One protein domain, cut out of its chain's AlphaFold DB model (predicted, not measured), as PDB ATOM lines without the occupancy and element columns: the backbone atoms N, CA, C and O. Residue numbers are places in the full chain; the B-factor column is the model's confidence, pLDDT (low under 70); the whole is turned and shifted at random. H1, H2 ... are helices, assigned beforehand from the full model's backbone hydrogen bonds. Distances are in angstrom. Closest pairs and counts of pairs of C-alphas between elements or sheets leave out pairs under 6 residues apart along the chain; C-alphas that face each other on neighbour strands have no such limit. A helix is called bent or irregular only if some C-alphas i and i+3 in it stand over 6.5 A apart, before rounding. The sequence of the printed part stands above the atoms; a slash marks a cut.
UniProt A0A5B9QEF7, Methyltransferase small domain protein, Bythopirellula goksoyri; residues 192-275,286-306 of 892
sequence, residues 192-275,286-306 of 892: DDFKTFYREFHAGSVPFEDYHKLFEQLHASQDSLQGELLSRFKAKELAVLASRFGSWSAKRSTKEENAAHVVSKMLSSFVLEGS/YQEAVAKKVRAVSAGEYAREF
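This is residues 192 to 275 and 286 to 306 of the 892 residues of the protein "Methyltransferase small domain protein" of Bythopirellula goksoyri (UniProt A0A5B9QEF7). Picture an elongated body of short helices built on H5: H3 and H4 pack on H5 toward one end of the body, and toward the other end the last residues of H5 meet H2 and H6, which lie side by side. H1 lies close to H5 and near H2, and H7 sits at the end beyond H2 and H6, about perpendicular to H2. The printed part has 105 residues with seven named helices, H1 to H7 in order along the chain, and no named strand; the class is all helix. The whole is compact, with a radius of gyration of the C-alphas of 14.2 A, and the C-alphas span 41 by 25 by 23 A along their three main axes.

Begin with H1, residues 192 to 202, and go on to H2, residues 208 to 220; these two are near each other, with 10 pairs of C-alphas within 10 A. Look next at H5, residues 255 to 268, the hub, which touches four helices. H1 is close to H5 but not clearly touching, with Phe 194 and Met 266 as the closest C-alphas, 7.5 A apart; they run the same way at a steep tilt of 36 degrees, only just steep. H2, with residues 215 to 219 alone, only just touches H5 at residue 267 alone: there are 3 pairs of C-alphas within 8 A, the closest being those of His 219 and Leu 267, 7.0 A apart. H2 and H5 run opposite ways at a shallow tilt of 23 degrees. H3, residues 222 to 232, meets H2 only through their link. H3 touches H5, closest at the C-alphas of Gln 226 and Ala 259, 5.6 A apart, opposite ways at a steep tilt of 50 degrees. H4, residues 235 to 244, touches H5, closest at the C-alphas of Ala 235 and Lys 255, 5.0 A apart, the same way at a shallow tilt of 27 degrees. After the cut find H6, residues 286 to 295. H5 touches it with residues 264 to 268 alone; the closest C-alphas, those of Ser 268 and Val 290, are 6.1 A apart, and the tilt is shallow at 24 degrees, the same way. H6 also touches H2, where the closest C-alphas, those of Arg 295 and His 212, are 7.0 A apart. H2, H5 and H6 form a bundle, three helices running roughly along one another. H7, residues 299 to 306, is close to H2 but not clearly touching: the closest C-alphas, those of Ala 299 and Phe 208, are 6.3 A apart, and the lines are about perpendicular at 88 degrees. H7 is apart from H5 and H6, among others. In H1, H3, H4, H5, H6 and H7 every O i to N i+4 pair is within hydrogen-bond range; in H2, 7 of 9 are.

Find C-alpha 192 at (-32.248, 2.867, -15.526); from there H1 runs 15.5 A to C-alpha 202. H2 covers 18.7 A and is neither bent nor irregular, but only just: C-alphas 209 and 212 are 6.1 A apart. H3 covers 15.1 A and H4 14.3 A. Find C-alpha 255 at (-50.654, -0.385, -10.004), where H5 begins its 20.0 A. H6 covers 14.2 A and H7 10.8 A, ending at C-alpha 306 at (-31.904, 19.430, -31.896).

The C-alphas farthest apart, those of Arg 252 and Gly 300, are 41.7 A from each other. Residues 276 to 285 are not printed, and C-alphas 275 and 286 across this cut are 11.3 A apart. Of the links that are printed whole, the one from H4 to H5, 10 residues, is short and the others are tight. The mean pLDDT of the printed part is 88.9, and no printed residue is under 70.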
ATOM      1  N   ASP A 192     -33.475   2.075 -15.689       89.50
ATOM      2  CA  ASP A 192     -32.248   2.867 -15.526       89.50
ATOM      3  C   ASP A 192     -31.631   3.262 -16.882       89.50
ATOM      4  O   ASP A 192     -31.161   4.398 -17.026       89.50
ATOM      5  N   ASP A 193     -31.730   2.395 -17.896       90.19
ATOM      6  CA  ASP A 193     -31.348   2.727 -19.277       90.19
ATOM      7  C   ASP A 193     -32.207   3.874 -19.818       90.19
ATOM      8  O   ASP A 193     -31.685   4.809 -20.426       90.19
ATOM      9  N   PHE A 194     -33.513   3.880 -19.511       92.25
ATOM     10  CA  PHE A 194     -34.390   4.995 -19.873       92.25
ATOM     11  C   PHE A 194     -33.965   6.310 -19.234       92.25
ATOM     12  O   PHE A 194     -33.952   7.330 -19.913       92.25
ATOM     13  N   LYS A 195     -33.636   6.320 -17.936       90.75
ATOM     14  CA  LYS A 195     -33.191   7.550 -17.261       90.75
ATOM     15  C   LYS A 195     -31.922   8.106 -17.907       90.75
ATOM     16  O   LYS A 195     -31.810   9.319 -18.086       90.75
ATOM     17  N   THR A 196     -30.993   7.219 -18.264       90.56
ATOM     18  CA  THR A 196     -29.740   7.576 -18.943       90.56
ATOM     19  C   THR A 196     -30.026   8.150 -20.327       90.56
ATOM     20  O   THR A 196     -29.641   9.290 -20.591       90.56
ATOM     21  N   PHE A 197     -30.806   7.431 -21.145       92.62
ATOM     22  CA  PHE A 197     -31.264   7.902 -22.450       92.62
ATOM     23  C   PHE A 197     -31.974   9.248 -22.341       92.62
ATOM     24  O   PHE A 197     -31.619  10.167 -23.054       92.62
ATOM     25  N   TYR A 198     -32.949   9.394 -21.445       89.75
ATOM     26  CA  TYR A 198     -33.753  10.608 -21.331       89.75
ATOM     27  C   TYR A 198     -32.869  11.824 -21.034       89.75
ATOM     28  O   TYR A 198     -33.000  12.863 -21.677       89.75
ATOM     29  N   ARG A 199     -31.910  11.686 -20.112       88.19
ATOM     30  CA  ARG A 199     -30.942  12.744 -19.799       88.19
ATOM     31  C   ARG A 199     -30.065  13.092 -21.005       88.19
ATOM     32  O   ARG A 199     -29.925  14.265 -21.329       88.19
ATOM     33  N   GLU A 200     -29.478  12.094 -21.658       89.62
ATOM     34  CA  GLU A 200     -28.563  12.298 -22.792       89.62
ATOM     35  C   GLU A 200     -29.287  12.800 -24.042       89.62
ATOM     36  O   GLU A 200     -28.782  13.662 -24.756       89.62
ATOM     37  N   PHE A 201     -30.500  12.308 -24.277       89.50
ATOM     38  CA  PHE A 201     -31.373  12.717 -25.364       89.50
ATOM     39  C   PHE A 201     -31.763  14.176 -25.203       89.50
ATOM     40  O   PHE A 201     -31.641  14.931 -26.152       89.50
ATOM     41  N   HIS A 202     -32.157  14.616 -24.007       84.75
ATOM     42  CA  HIS A 202     -32.444  16.033 -23.770       84.75
ATOM     43  C   HIS A 202     -31.190  16.922 -23.782       84.75
ATOM     44  O   HIS A 202     -31.303  18.097 -24.117       84.75
ATOM     45  N   ALA A 203     -30.007  16.370 -23.492       82.00
ATOM     46  CA  ALA A 203     -28.725  17.060 -23.660       82.00
ATOM     47  C   ALA A 203     -28.248  17.130 -25.127       82.00
ATOM     48  O   ALA A 203     -27.290  17.842 -25.420       82.00
ATOM     49  N   GLY A 204     -28.898  16.411 -26.052       84.00
ATOM     50  CA  GLY A 204     -28.483  16.326 -27.456       84.00
ATOM     51  C   GLY A 204     -27.242  15.457 -27.693       84.00
ATOM     52  O   GLY A 204     -26.614  15.569 -28.741       84.00
ATOM     53  N   SER A 205     -26.885  14.597 -26.734       87.62
ATOM     54  CA  SER A 205     -25.687  13.748 -26.784       87.62
ATOM     55  C   SER A 205     -25.921  12.383 -27.437       87.62
ATOM     56  O   SER A 205     -24.968  11.627 -27.603       87.62
ATOM     57  N   VAL A 206     -27.169  12.043 -27.780       90.44
ATOM     58  CA  VAL A 206     -27.523  10.759 -28.406       90.44
ATOM     59  C   VAL A 206     -27.353  10.869 -29.926       90.44
ATOM     60  O   VAL A 206     -28.037  11.678 -30.550       90.44
ATOM     61  N   PRO A 207     -26.481  10.067 -30.562       90.81
ATOM     62  CA  PRO A 207     -26.390  10.018 -32.018       90.81
ATOM     63  C   PRO A 207     -27.684   9.490 -32.654       90.81
ATOM     64  O   PRO A 207     -28.366   8.633 -32.091       90.81
ATOM     65  N   PHE A 208     -28.001   9.929 -33.877       90.75
ATOM     66  CA  PHE A 208     -29.191   9.459 -34.605       90.75
ATOM     67  C   PHE A 208     -29.220   7.929 -34.797       90.75
ATOM     68  O   PHE A 208     -30.286   7.316 -34.745       90.75
ATOM     69  N   GLU A 209     -28.052   7.304 -34.975       86.31
ATOM     70  CA  GLU A 209     -27.920   5.846 -35.089       86.31
ATOM     71  C   GLU A 209     -28.370   5.124 -33.809       86.31
ATOM     72  O   GLU A 209     -29.035   4.088 -33.873       86.31
ATOM     73  N   ASP A 210     -28.078   5.709 -32.645       88.94
ATOM     74  CA  ASP A 210     -28.480   5.167 -31.349       88.94
ATOM     75  C   ASP A 210     -29.937   5.498 -31.012       88.94
ATOM     76  O   ASP A 210     -30.604   4.694 -30.368       88.94
ATOM     77  N   TYR A 211     -30.480   6.622 -31.488       91.88
ATOM     78  CA  TYR A 211     -31.874   7.011 -31.249       91.88
ATOM     79  C   TYR A 211     -32.881   5.940 -31.703       91.88
ATOM     80  O   TYR A 211     -33.716   5.503 -30.907       91.88
ATOM     81  N   HIS A 212     -32.779   5.467 -32.952       89.94
ATOM     82  CA  HIS A 212     -33.660   4.403 -33.458       89.94
ATOM     83  C   HIS A 212     -33.391   3.068 -32.764       89.94
ATOM     84  O   HIS A 212     -34.321   2.344 -32.416       89.94
ATOM     85  N   LYS A 213     -32.118   2.751 -32.506       90.19
ATOM     86  CA  LYS A 213     -31.718   1.510 -31.835       90.19
ATOM     87  C   LYS A 213     -32.279   1.419 -30.412       90.19
ATOM     88  O   LYS A 213     -32.839   0.386 -30.050       90.19
ATOM     89  N   LEU A 214     -32.165   2.489 -29.626       91.81
ATOM     90  CA  LEU A 214     -32.696   2.577 -28.263       91.81
ATOM     91  C   LEU A 214     -34.231   2.543 -28.266       91.81
ATOM     92  O   LEU A 214     -34.824   1.904 -27.398       91.81
ATOM     93  N   PHE A 215     -34.876   3.150 -29.272       93.50
ATOM     94  CA  PHE A 215     -36.326   3.052 -29.440       93.50
ATOM     95  C   PHE A 215     -36.777   1.608 -29.689       93.50
ATOM     96  O   PHE A 215     -37.682   1.133 -29.008       93.50
ATOM     97  N   GLU A 216     -36.142   0.887 -30.619       90.56
ATOM     98  CA  GLU A 216     -36.495  -0.509 -30.912       90.56
ATOM     99  C   GLU A 216     -36.228  -1.435 -29.716       90.56
ATOM    100  O   GLU A 216     -37.025  -2.331 -29.440       90.56
ATOM    101  N   GLN A 217     -35.157  -1.189 -28.953       90.31
ATOM    102  CA  GLN A 217     -34.878  -1.917 -27.711       90.31
ATOM    103  C   GLN A 217     -35.969  -1.695 -26.654       90.31
ATOM    104  O   GLN A 217     -36.464  -2.666 -26.074       90.31
ATOM    105  N   LEU A 218     -36.385  -0.444 -26.427       92.00
ATOM    106  CA  LEU A 218     -37.465  -0.120 -25.492       92.00
ATOM    107  C   LEU A 218     -38.814  -0.665 -25.983       92.00
ATOM    108  O   LEU A 218     -39.572  -1.236 -25.198       92.00
ATOM    109  N   HIS A 219     -39.094  -0.556 -27.283       91.12
ATOM    110  CA  HIS A 219     -40.314  -1.072 -27.901       91.12
ATOM    111  C   HIS A 219     -40.413  -2.601 -27.800       91.12
ATOM    112  O   HIS A 219     -41.505  -3.115 -27.564       91.12
ATOM    113  N   ALA A 220     -39.300  -3.329 -27.925       88.75
ATOM    114  CA  ALA A 220     -39.254  -4.779 -27.737       88.75
ATOM    115  C   ALA A 220     -39.321  -5.207 -26.256       88.75
ATOM    116  O   ALA A 220     -39.737  -6.325 -25.962       88.75
ATOM    117  N   SER A 221     -38.945  -4.322 -25.326       91.25
ATOM    118  CA  SER A 221     -38.851  -4.611 -23.885       91.25
ATOM    119  C   SER A 221     -40.077  -4.164 -23.074       91.25
ATOM    120  O   SER A 221     -40.013  -4.155 -21.847       91.25
ATOM    121  N   GLN A 222     -41.195  -3.788 -23.711       90.94
ATOM    122  CA  GLN A 222     -42.374  -3.217 -23.032       90.94
ATOM    123  C   GLN A 222     -42.901  -4.095 -21.886       90.94
ATOM    124  O   GLN A 222     -43.068  -3.604 -20.769       90.94
ATOM    125  N   ASP A 223     -43.096  -5.392 -22.137       88.31
ATOM    126  CA  ASP A 223     -43.630  -6.330 -21.142       88.31
ATOM    127  C   ASP A 223     -42.646  -6.563 -19.985       88.31
ATOM    128  O   ASP A 223     -43.033  -6.565 -18.814       88.31
ATOM    129  N   SER A 224     -41.353  -6.720 -20.296       90.19
ATOM    130  CA  SER A 224     -40.312  -6.896 -19.277       90.19
ATOM    131  C   SER A 224     -40.118  -5.640 -18.434       90.19
ATOM    132  O   SER A 224     -39.938  -5.748 -17.225       90.19
ATOM    133  N   LEU A 225     -40.213  -4.458 -19.043       90.69
ATOM    134  CA  LEU A 225     -40.088  -3.162 -18.382       90.69
ATOM    135  C   LEU A 225     -41.308  -2.874 -17.497       90.69
ATOM    136  O   LEU A 225     -41.164  -2.416 -16.365       90.69
ATOM    137  N   GLN A 226     -42.515  -3.211 -17.961       92.50
ATOM    138  CA  GLN A 226     -43.714  -3.160 -17.127       92.50
ATOM    139  C   GLN A 226     -43.584  -4.111 -15.926       92.50
ATOM    140  O   GLN A 226     -43.896  -3.723 -14.798       92.50
ATOM    141  N   GLY A 227     -43.068  -5.326 -16.145       89.94
ATOM    142  CA  GLY A 227     -42.735  -6.275 -15.081       89.94
ATOM    143  C   GLY A 227     -41.686  -5.736 -14.099       89.94
ATOM    144  O   GLY A 227     -41.863  -5.859 -12.883       89.94
ATOM    145  N   GLU A 228     -40.639  -5.075 -14.602       92.56
ATOM    146  CA  GLU A 228     -39.608  -4.417 -13.793       92.56
ATOM    147  C   GLU A 228     -40.238  -3.346 -12.894       92.56
ATOM    148  O   GLU A 228     -40.093  -3.415 -11.672       92.56
ATOM    149  N   LEU A 229     -41.009  -2.413 -13.465       92.19
ATOM    150  CA  LEU A 229     -41.681  -1.334 -12.730       92.19
ATOM    151  C   LEU A 229     -42.628  -1.868 -11.648       92.19
ATOM    152  O   LEU A 229     -42.662  -1.343 -10.531       92.19
ATOM    153  N   LEU A 230     -43.373  -2.934 -11.955       92.94
ATOM    154  CA  LEU A 230     -44.263  -3.595 -11.002       92.94
ATOM    155  C   LEU A 230     -43.504  -4.250  -9.848       92.94
ATOM    156  O   LEU A 230     -43.992  -4.230  -8.715       92.94
ATOM    157  N   SER A 231     -42.323  -4.806 -10.105       91.62
ATOM    158  CA  SER A 231     -41.486  -5.409  -9.066       91.62
ATOM    159  C   SER A 231     -40.757  -4.360  -8.214       91.62
ATOM    160  O   SER A 231     -40.655  -4.513  -6.997       91.62
ATOM    161  N   ARG A 232     -40.308  -3.268  -8.845       90.00
ATOM    162  CA  ARG A 232     -39.412  -2.258  -8.270       90.00
ATOM    163  C   ARG A 232     -40.133  -1.227  -7.407       90.00
ATOM    164  O   ARG A 232     -39.578  -0.799  -6.400       90.00
ATOM    165  N   PHE A 233     -41.358  -0.837  -7.770       91.56
ATOM    166  CA  PHE A 233     -42.087   0.246  -7.100       91.56
ATOM    167  C   PHE A 233     -43.350  -0.238  -6.384       91.56
ATOM    168  O   PHE A 233     -44.077  -1.123  -6.850       91.56
ATOM    169  N   LYS A 234     -43.678   0.389  -5.251       91.94
ATOM    170  CA  LYS A 234     -44.986   0.225  -4.591       91.94
ATOM    171  C   LYS A 234     -46.063   1.020  -5.334       91.94
ATOM    172  O   LYS A 234     -45.774   1.994  -6.017       91.94
ATOM    173  N   ALA A 235     -47.336   0.663  -5.141       87.44
ATOM    174  CA  ALA A 235     -48.460   1.311  -5.834       87.44
ATOM    175  C   ALA A 235     -48.489   2.847  -5.678       87.44
ATOM    176  O   ALA A 235     -48.738   3.557  -6.646       87.44
ATOM    177  N   LYS A 236     -48.176   3.371  -4.483       87.69
ATOM    178  CA  LYS A 236     -48.117   4.823  -4.237       87.69
ATOM    179  C   LYS A 236     -46.955   5.505  -4.965       87.69
ATOM    180  O   LYS A 236     -47.138   6.591  -5.500       87.69
ATOM    181  N   GLU A 237     -45.784   4.876  -4.988       88.56
ATOM    182  CA  GLU A 237     -44.588   5.399  -5.665       88.56
ATOM    183  C   GLU A 237     -44.802   5.427  -7.178       88.56
ATOM    184  O   GLU A 237     -44.520   6.425  -7.835       88.56
ATOM    185  N   LEU A 238     -45.404   4.367  -7.716       90.38
ATOM    186  CA  LEU A 238     -45.711   4.253  -9.133       90.38
ATOM    187  C   LEU A 238     -46.813   5.229  -9.577       90.38
ATOM    188  O   LEU A 238     -46.735   5.772 -10.673       90.38
ATOM    189  N   ALA A 239     -47.798   5.519  -8.721       88.31
ATOM    190  CA  ALA A 239     -48.782   6.573  -8.974       88.31
ATOM    191  C   ALA A 239     -48.139   7.975  -8.994       88.31
ATOM    192  O   ALA A 239     -48.493   8.809  -9.825       88.31
ATOM    193  N   VAL A 240     -47.166   8.245  -8.114       88.12
ATOM    194  CA  VAL A 240     -46.386   9.497  -8.162       88.12
ATOM    195  C   VAL A 240     -45.580   9.568  -9.458       88.12
ATOM    196  O   VAL A 240     -45.610  10.595 -10.134       88.12
ATOM    197  N   LEU A 241     -44.915   8.474  -9.838       87.81
ATOM    198  CA  LEU A 241     -44.149   8.395 -11.078       87.81
ATOM    199  C   LEU A 241     -45.045   8.628 -12.305       87.81
ATOM    200  O   LEU A 241     -44.762   9.512 -13.108       87.81
ATOM    201  N   ALA A 242     -46.174   7.925 -12.410       87.62
ATOM    202  CA  ALA A 242     -47.144   8.106 -13.489       87.62
ATOM    203  C   ALA A 242     -47.689   9.544 -13.548       87.62
ATOM    204  O   ALA A 242     -47.858  10.097 -14.634       87.62
ATOM    205  N   SER A 243     -47.906  10.188 -12.395       87.31
ATOM    206  CA  SER A 243     -48.302  11.599 -12.331       87.31
ATOM    207  C   SER A 243     -47.225  12.536 -12.891       87.31
ATOM    208  O   SER A 243     -47.574  13.496 -13.576       87.31
ATOM    209  N   ARG A 244     -45.931  12.266 -12.648       85.25
ATOM    210  CA  ARG A 244     -44.813  13.031 -13.244       85.25
ATOM    211  C   ARG A 244     -44.747  12.860 -14.763       85.25
ATOM    212  O   ARG A 244     -44.460  13.820 -15.465       85.25
ATOM    213  N   PHE A 245     -45.107  11.679 -15.265       85.69
ATOM    214  CA  PHE A 245     -45.278  11.400 -16.697       85.69
ATOM    215  C   PHE A 245     -46.608  11.929 -17.289       85.69
ATOM    216  O   PHE A 245     -46.917  11.679 -18.457       85.69
ATOM    217  N   GLY A 246     -47.387  12.697 -16.516       83.19
ATOM    218  CA  GLY A 246     -48.584  13.397 -16.993       83.19
ATOM    219  C   GLY A 246     -49.897  12.619 -16.863       83.19
ATOM    220  O   GLY A 246     -50.874  12.972 -17.526       83.19
ATOM    221  N   SER A 247     -49.958  11.575 -16.027       85.50
ATOM    222  CA  SER A 247     -51.211  10.874 -15.723       85.50
ATOM    223  C   SER A 247     -52.057  11.635 -14.696       85.50
ATOM    224  O   SER A 247     -51.776  11.642 -13.497       85.50
ATOM    225  N   TRP A 248     -53.152  12.234 -15.162       81.38
ATOM    226  CA  TRP A 248     -54.142  12.943 -14.338       81.38
ATOM    227  C   TRP A 248     -54.956  11.997 -13.441       81.38
ATOM    228  O   TRP A 248     -55.473  12.401 -12.399       81.38
ATOM    229  N   SER A 249     -55.068  10.724 -13.834       85.31
ATOM    230  CA  SER A 249     -55.799   9.683 -13.107       85.31
ATOM    231  C   SER A 249     -54.903   8.820 -12.219       85.31
ATOM    232  O   SER A 249     -55.410   7.889 -11.602       85.31
ATOM    233  N   ALA A 250     -53.606   9.130 -12.091       86.12
ATOM    234  CA  ALA A 250     -52.623   8.243 -11.461       86.12
ATOM    235  C   ALA A 250     -53.011   7.762 -10.052       86.12
ATOM    236  O   ALA A 250     -52.796   6.606  -9.699       86.12
ATOM    237  N   LYS A 251     -53.639   8.636  -9.249       86.06
ATOM    238  CA  LYS A 251     -54.110   8.312  -7.887       86.06
ATOM    239  C   LYS A 251     -55.317   7.358  -7.855       86.06
ATOM    240  O   LYS A 251     -55.608   6.810  -6.798       86.06
ATOM    241  N   ARG A 252     -56.046   7.222  -8.967       86.56
ATOM    242  CA  ARG A 252     -57.267   6.405  -9.112       86.56
ATOM    243  C   ARG A 252     -57.036   5.133  -9.936       86.56
ATOM    244  O   ARG A 252     -57.867   4.237  -9.870       86.56
ATOM    245  N   SER A 253     -55.942   5.074 -10.694       89.00
ATOM    246  CA  SER A 253     -55.553   3.929 -11.519       89.00
ATOM    247  C   SER A 253     -54.906   2.810 -10.702       89.00
ATOM    248  O   SER A 253     -54.302   3.051  -9.649       89.00
ATOM    249  N   THR A 254     -55.015   1.578 -11.200       93.19
ATOM    250  CA  THR A 254     -54.362   0.407 -10.593       93.19
ATOM    251  C   THR A 254     -52.836   0.502 -10.695       93.19
ATOM    252  O   THR A 254     -52.276   1.340 -11.411       93.19
ATOM    253  N   LYS A 255     -52.121  -0.343  -9.943       90.81
ATOM    254  CA  LYS A 255     -50.654  -0.385 -10.004       90.81
ATOM    255  C   LYS A 255     -50.198  -0.799 -11.410       90.81
ATOM    256  O   LYS A 255     -49.273  -0.214 -11.960       90.81
ATOM    257  N   GLU A 256     -50.897  -1.751 -12.009       91.62
ATOM    258  CA  GLU A 256     -50.674  -2.279 -13.351       91.62
ATOM    259  C   GLU A 256     -50.943  -1.226 -14.430       91.62
ATOM    260  O   GLU A 256     -50.103  -1.034 -15.309       91.62
ATOM    261  N   GLU A 257     -52.043  -0.477 -14.317       89.81
ATOM    262  CA  GLU A 257     -52.356   0.644 -15.216       89.81
ATOM    263  C   GLU A 257     -51.314   1.762 -15.134       89.81
ATOM    264  O   GLU A 257     -50.907   2.307 -16.159       89.81
ATOM    265  N   ASN A 258     -50.851   2.098 -13.927       90.88
ATOM    266  CA  ASN A 258     -49.804   3.103 -13.748       90.88
ATOM    267  C   ASN A 258     -48.464   2.639 -14.342       90.88
ATOM    268  O   ASN A 258     -47.778   3.449 -14.963       90.88
ATOM    269  N   ALA A 259     -48.107   1.351 -14.217       91.12
ATOM    270  CA  ALA A 259     -46.909   0.793 -14.855       91.12
ATOM    271  C   ALA A 259     -47.003   0.889 -16.385       91.12
ATOM    272  O   ALA A 259     -46.094   1.414 -17.027       91.12
ATOM    273  N   ALA A 260     -48.128   0.448 -16.959       90.69
ATOM    274  CA  ALA A 260     -48.375   0.516 -18.398       90.69
ATOM    275  C   ALA A 260     -48.363   1.966 -18.916       90.69
ATOM    276  O   ALA A 260     -47.803   2.246 -19.976       90.69
ATOM    277  N   HIS A 261     -48.927   2.911 -18.152       90.75
ATOM    278  CA  HIS A 261     -48.899   4.331 -18.501       90.75
ATOM    279  C   HIS A 261     -47.472   4.881 -18.547       90.75
ATOM    280  O   HIS A 261     -47.130   5.597 -19.484       90.75
ATOM    281  N   VAL A 262     -46.636   4.544 -17.559       91.56
ATOM    282  CA  VAL A 262     -45.229   4.968 -17.534       91.56
ATOM    283  C   VAL A 262     -44.488   4.423 -18.758       91.56
ATOM    284  O   VAL A 262     -43.898   5.219 -19.480       91.56
ATOM    285  N   VAL A 263     -44.606   3.126 -19.074       91.88
ATOM    286  CA  VAL A 263     -43.983   2.526 -20.277       91.88
ATOM    287  C   VAL A 263     -44.466   3.202 -21.567       91.88
ATOM    288  O   VAL A 263     -43.663   3.571 -22.425       91.88
ATOM    289  N   SER A 264     -45.772   3.444 -21.689       90.31
ATOM    290  CA  SER A 264     -46.362   4.153 -22.832       90.31
ATOM    291  C   SER A 264     -45.814   5.580 -22.975       90.31
ATOM    292  O   SER A 264     -45.514   6.045 -24.078       90.31
ATOM    293  N   LYS A 265     -45.609   6.278 -21.853       91.50
ATOM    294  CA  LYS A 265     -45.018   7.618 -21.856       91.50
ATOM    295  C   LYS A 265     -43.527   7.612 -22.166       91.50
ATOM    296  O   LYS A 265     -43.079   8.506 -22.887       91.50
ATOM    297  N   MET A 266     -42.792   6.596 -21.721       93.06
ATOM    298  CA  MET A 266     -41.394   6.383 -22.099       93.06
ATOM    299  C   MET A 266     -41.259   6.210 -23.619       93.06
ATOM    300  O   MET A 266     -40.439   6.895 -24.222       93.06
ATOM    301  N   LEU A 267     -42.130   5.425 -24.265       91.31
ATOM    302  CA  LEU A 267     -42.196   5.345 -25.735       91.31
ATOM    303  C   LEU A 267     -42.467   6.710 -26.374       91.31
ATOM    304  O   LEU A 267     -41.770   7.122 -27.298       91.31
ATOM    305  N   SER A 268     -43.460   7.442 -25.862       89.50
ATOM    306  CA  SER A 268     -43.824   8.751 -26.418       89.50
ATOM    307  C   SER A 268     -42.729   9.815 -26.267       89.50
ATOM    308  O   SER A 268     -42.733  10.783 -27.020       89.50
ATOM    309  N   SER A 269     -41.774   9.636 -25.344       90.50
ATOM    310  CA  SER A 269     -40.659  10.576 -25.141       90.50
ATOM    311  C   SER A 269     -39.677  10.629 -26.314       90.50
ATOM    312  O   SER A 269     -38.979  11.626 -26.478       90.50
ATOM    313  N   PHE A 270     -39.672   9.603 -27.173       91.81
ATOM    314  CA  PHE A 270     -38.884   9.595 -28.403       91.81
ATOM    315  C   PHE A 270     -39.499  10.480 -29.493       91.81
ATOM    316  O   PHE A 270     -38.816  10.806 -30.457       91.81
ATOM    317  N   VAL A 271     -40.765  10.893 -29.387       90.12
ATOM    318  CA  VAL A 271     -41.410  11.722 -30.416       90.12
ATOM    319  C   VAL A 271     -40.807  13.131 -30.414       90.12
ATOM    320  O   VAL A 271     -40.888  13.843 -29.417       90.12
ATOM    321  N   LEU A 272     -40.226  13.538 -31.548       84.75
ATOM    322  CA  LEU A 272     -39.540  14.826 -31.700       84.75
ATOM    323  C   LEU A 272     -40.493  16.029 -31.766       84.75
ATOM    324  O   LEU A 272     -40.360  16.940 -30.955       84.75
ATOM    325  N   GLU A 273     -41.468  16.024 -32.685       75.75
ATOM    326  CA  GLU A 273     -42.368  17.166 -32.913       75.75
ATOM    327  C   GLU A 273     -43.833  16.744 -33.145       75.75
ATOM    328  O   GLU A 273     -44.131  15.736 -33.792       75.75
ATOM    329  N   GLY A 274     -44.773  17.552 -32.637       70.12
ATOM    330  CA  GLY A 274     -46.218  17.442 -32.869       70.12
ATOM    331  C   GLY A 274     -46.932  16.358 -32.051       70.12
ATOM    332  O   GLY A 274     -46.321  15.438 -31.509       70.12
ATOM    333  N   SER A 275     -48.264  16.423 -31.995       75.44
ATOM    334  CA  SER A 275     -49.072  15.390 -31.338       75.44
ATOM    335  C   SER A 275     -49.051  14.073 -32.124       75.44
ATOM    336  O   SER A 275     -48.841  14.038 -33.340       75.44
ATOM    337  N   TYR A 286     -52.146   3.241 -29.628       83.00
ATOM    338  CA  TYR A 286     -51.347   4.460 -29.434       83.00
ATOM    339  C   TYR A 286     -49.832   4.189 -29.526       83.00
ATOM    340  O   TYR A 286     -49.093   5.007 -30.069       83.00
ATOM    341  N   GLN A 287     -49.372   3.034 -29.032       85.56
ATOM    342  CA  GLN A 287     -47.963   2.625 -29.084       85.56
ATOM    343  C   GLN A 287     -47.500   2.361 -30.522       85.56
ATOM    344  O   GLN A 287     -46.406   2.784 -30.890       85.56
ATOM    345  N   GLU A 288     -48.341   1.743 -31.357       85.81
ATOM    346  CA  GLU A 288     -48.054   1.539 -32.784       85.81
ATOM    347  C   GLU A 288     -47.989   2.867 -33.546       85.81
ATOM    348  O   GLU A 288     -47.066   3.076 -34.335       85.81
ATOM    349  N   ALA A 289     -48.891   3.806 -33.245       87.19
ATOM    350  CA  ALA A 289     -48.859   5.144 -33.830       87.19
ATOM    351  C   ALA A 289     -47.599   5.934 -33.418       87.19
ATOM    352  O   ALA A 289     -46.991   6.616 -34.249       87.19
ATOM    353  N   VAL A 290     -47.164   5.815 -32.154       89.25
ATOM    354  CA  VAL A 290     -45.873   6.353 -31.681       89.25
ATOM    355  C   VAL A 290     -44.719   5.707 -32.451       89.25
ATOM    356  O   VAL A 290     -43.878   6.429 -32.983       89.25
ATOM    357  N   ALA A 291     -44.695   4.377 -32.568       89.56
ATOM    358  CA  ALA A 291     -43.629   3.652 -33.256       89.56
ATOM    359  C   ALA A 291     -43.523   4.020 -34.734       89.56
ATOM    360  O   ALA A 291     -42.429   4.272 -35.232       89.56
ATOM    361  N   LYS A 292     -44.656   4.133 -35.429       89.38
ATOM    362  CA  LYS A 292     -44.708   4.600 -36.817       89.38
ATOM    363  C   LYS A 292     -44.126   6.003 -36.961       89.38
ATOM    364  O   LYS A 292     -43.368   6.254 -37.895       89.38
ATOM    365  N   LYS A 293     -44.463   6.907 -36.036       90.56
ATOM    366  CA  LYS A 293     -43.977   8.289 -36.055       90.56
ATOM    367  C   LYS A 293     -42.479   8.379 -35.766       90.56
ATOM    368  O   LYS A 293     -41.790   9.093 -36.479       90.56
ATOM    369  N   VAL A 294     -41.983   7.644 -34.769       91.06
ATOM    370  CA  VAL A 294     -40.552   7.606 -34.424       91.06
ATOM    371  C   VAL A 294     -39.739   7.012 -35.572       91.06
ATOM    372  O   VAL A 294     -38.797   7.650 -36.021       91.06
ATOM    373  N   ARG A 295     -40.154   5.868 -36.134       91.19
ATOM    374  CA  ARG A 295     -39.480   5.214 -37.277       91.19
ATOM    375  C   ARG A 295     -39.432   6.073 -38.540       91.19
ATOM    376  O   ARG A 295     -38.524   5.910 -39.346       91.19
ATOM    377  N   ALA A 296     -40.404   6.965 -38.720       90.50
ATOM    378  CA  ALA A 296     -40.449   7.877 -39.858       90.50
ATOM    379  C   ALA A 296     -39.453   9.046 -39.749       90.50
ATOM    380  O   ALA A 296     -39.223   9.713 -40.754       90.50
ATOM    381  N   VAL A 297     -38.864   9.291 -38.570       91.25
ATOM    382  CA  VAL A 297     -37.896  10.377 -38.358       91.25
ATOM    383  C   VAL A 297     -36.622  10.120 -39.160       91.25
ATOM    384  O   VAL A 297     -35.895   9.148 -38.927       91.25
ATOM    385  N   SER A 298     -36.316  11.043 -40.066       91.94
ATOM    386  CA  SER A 298     -35.062  11.076 -40.817       91.94
ATOM    387  C   SER A 298     -33.920  11.724 -40.024       91.94
ATOM    388  O   SER A 298     -34.143  12.537 -39.125       91.94
ATOM    389  N   ALA A 299     -32.671  11.438 -40.411       90.44
ATOM    390  CA  ALA A 299     -31.490  12.073 -39.812       90.44
ATOM    391  C   ALA A 299     -31.532  13.611 -39.918       90.44
ATOM    392  O   ALA A 299     -31.103  14.313 -39.004       90.44
ATOM    393  N   GLY A 300     -32.087  14.140 -41.017       88.62
ATOM    394  CA  GLY A 300     -32.246  15.579 -41.223       88.62
ATOM    395  C   GLY A 300     -33.290  16.213 -40.302       88.62
ATOM    396  O   GLY A 300     -33.061  17.305 -39.790       88.62
ATOM    397  N   GLU A 301     -34.422  15.548 -40.059       88.62
ATOM    398  CA  GLU A 301     -35.437  16.017 -39.098       88.62
ATOM    399  C   GLU A 301     -34.923  15.947 -37.659       88.62
ATOM    400  O   GLU A 301     -35.142  16.881 -36.890       88.62
ATOM    401  N   TYR A 302     -34.186  14.885 -37.325       89.94
ATOM    402  CA  TYR A 302     -33.523  14.743 -36.032       89.94
ATOM    403  C   TYR A 302     -32.557  15.902 -35.767       89.94
ATOM    404  O   TYR A 302     -32.687  16.593 -34.759       89.94
ATOM    405  N   ALA A 303     -31.638  16.166 -36.702       88.81
ATOM    406  CA  ALA A 303     -30.679  17.262 -36.579       88.81
ATOM    407  C   ALA A 303     -31.378  18.624 -36.419       88.81
ATOM    408  O   ALA A 303     -31.057  19.365 -35.493       88.81
ATOM    409  N   ARG A 304     -32.393  18.919 -37.246       88.31
ATOM    410  CA  ARG A 304     -33.152  20.183 -37.174       88.31
ATOM    411  C   ARG A 304     -33.870  20.382 -35.845       88.31
ATOM    412  O   ARG A 304     -33.909  21.501 -35.343       88.31
ATOM    413  N   GLU A 305     -34.457  19.331 -35.275       88.56
ATOM    414  CA  GLU A 305     -35.131  19.436 -33.978       88.56
ATOM    415  C   GLU A 305     -34.129  19.757 -32.861       88.56
ATOM    416  O   GLU A 305     -34.400  20.606 -32.012       88.56
ATOM    417  N   PHE A 306     -32.947  19.138 -32.877       88.38
ATOM    418  CA  PHE A 306     -31.904  19.430 -31.896       88.38
ATOM    419  C   PHE A 306     -31.251  20.798 -32.099       88.38
ATOM    420  O   PHE A 306     -31.025  21.493 -31.112       88.38
TER     421      PHE A 306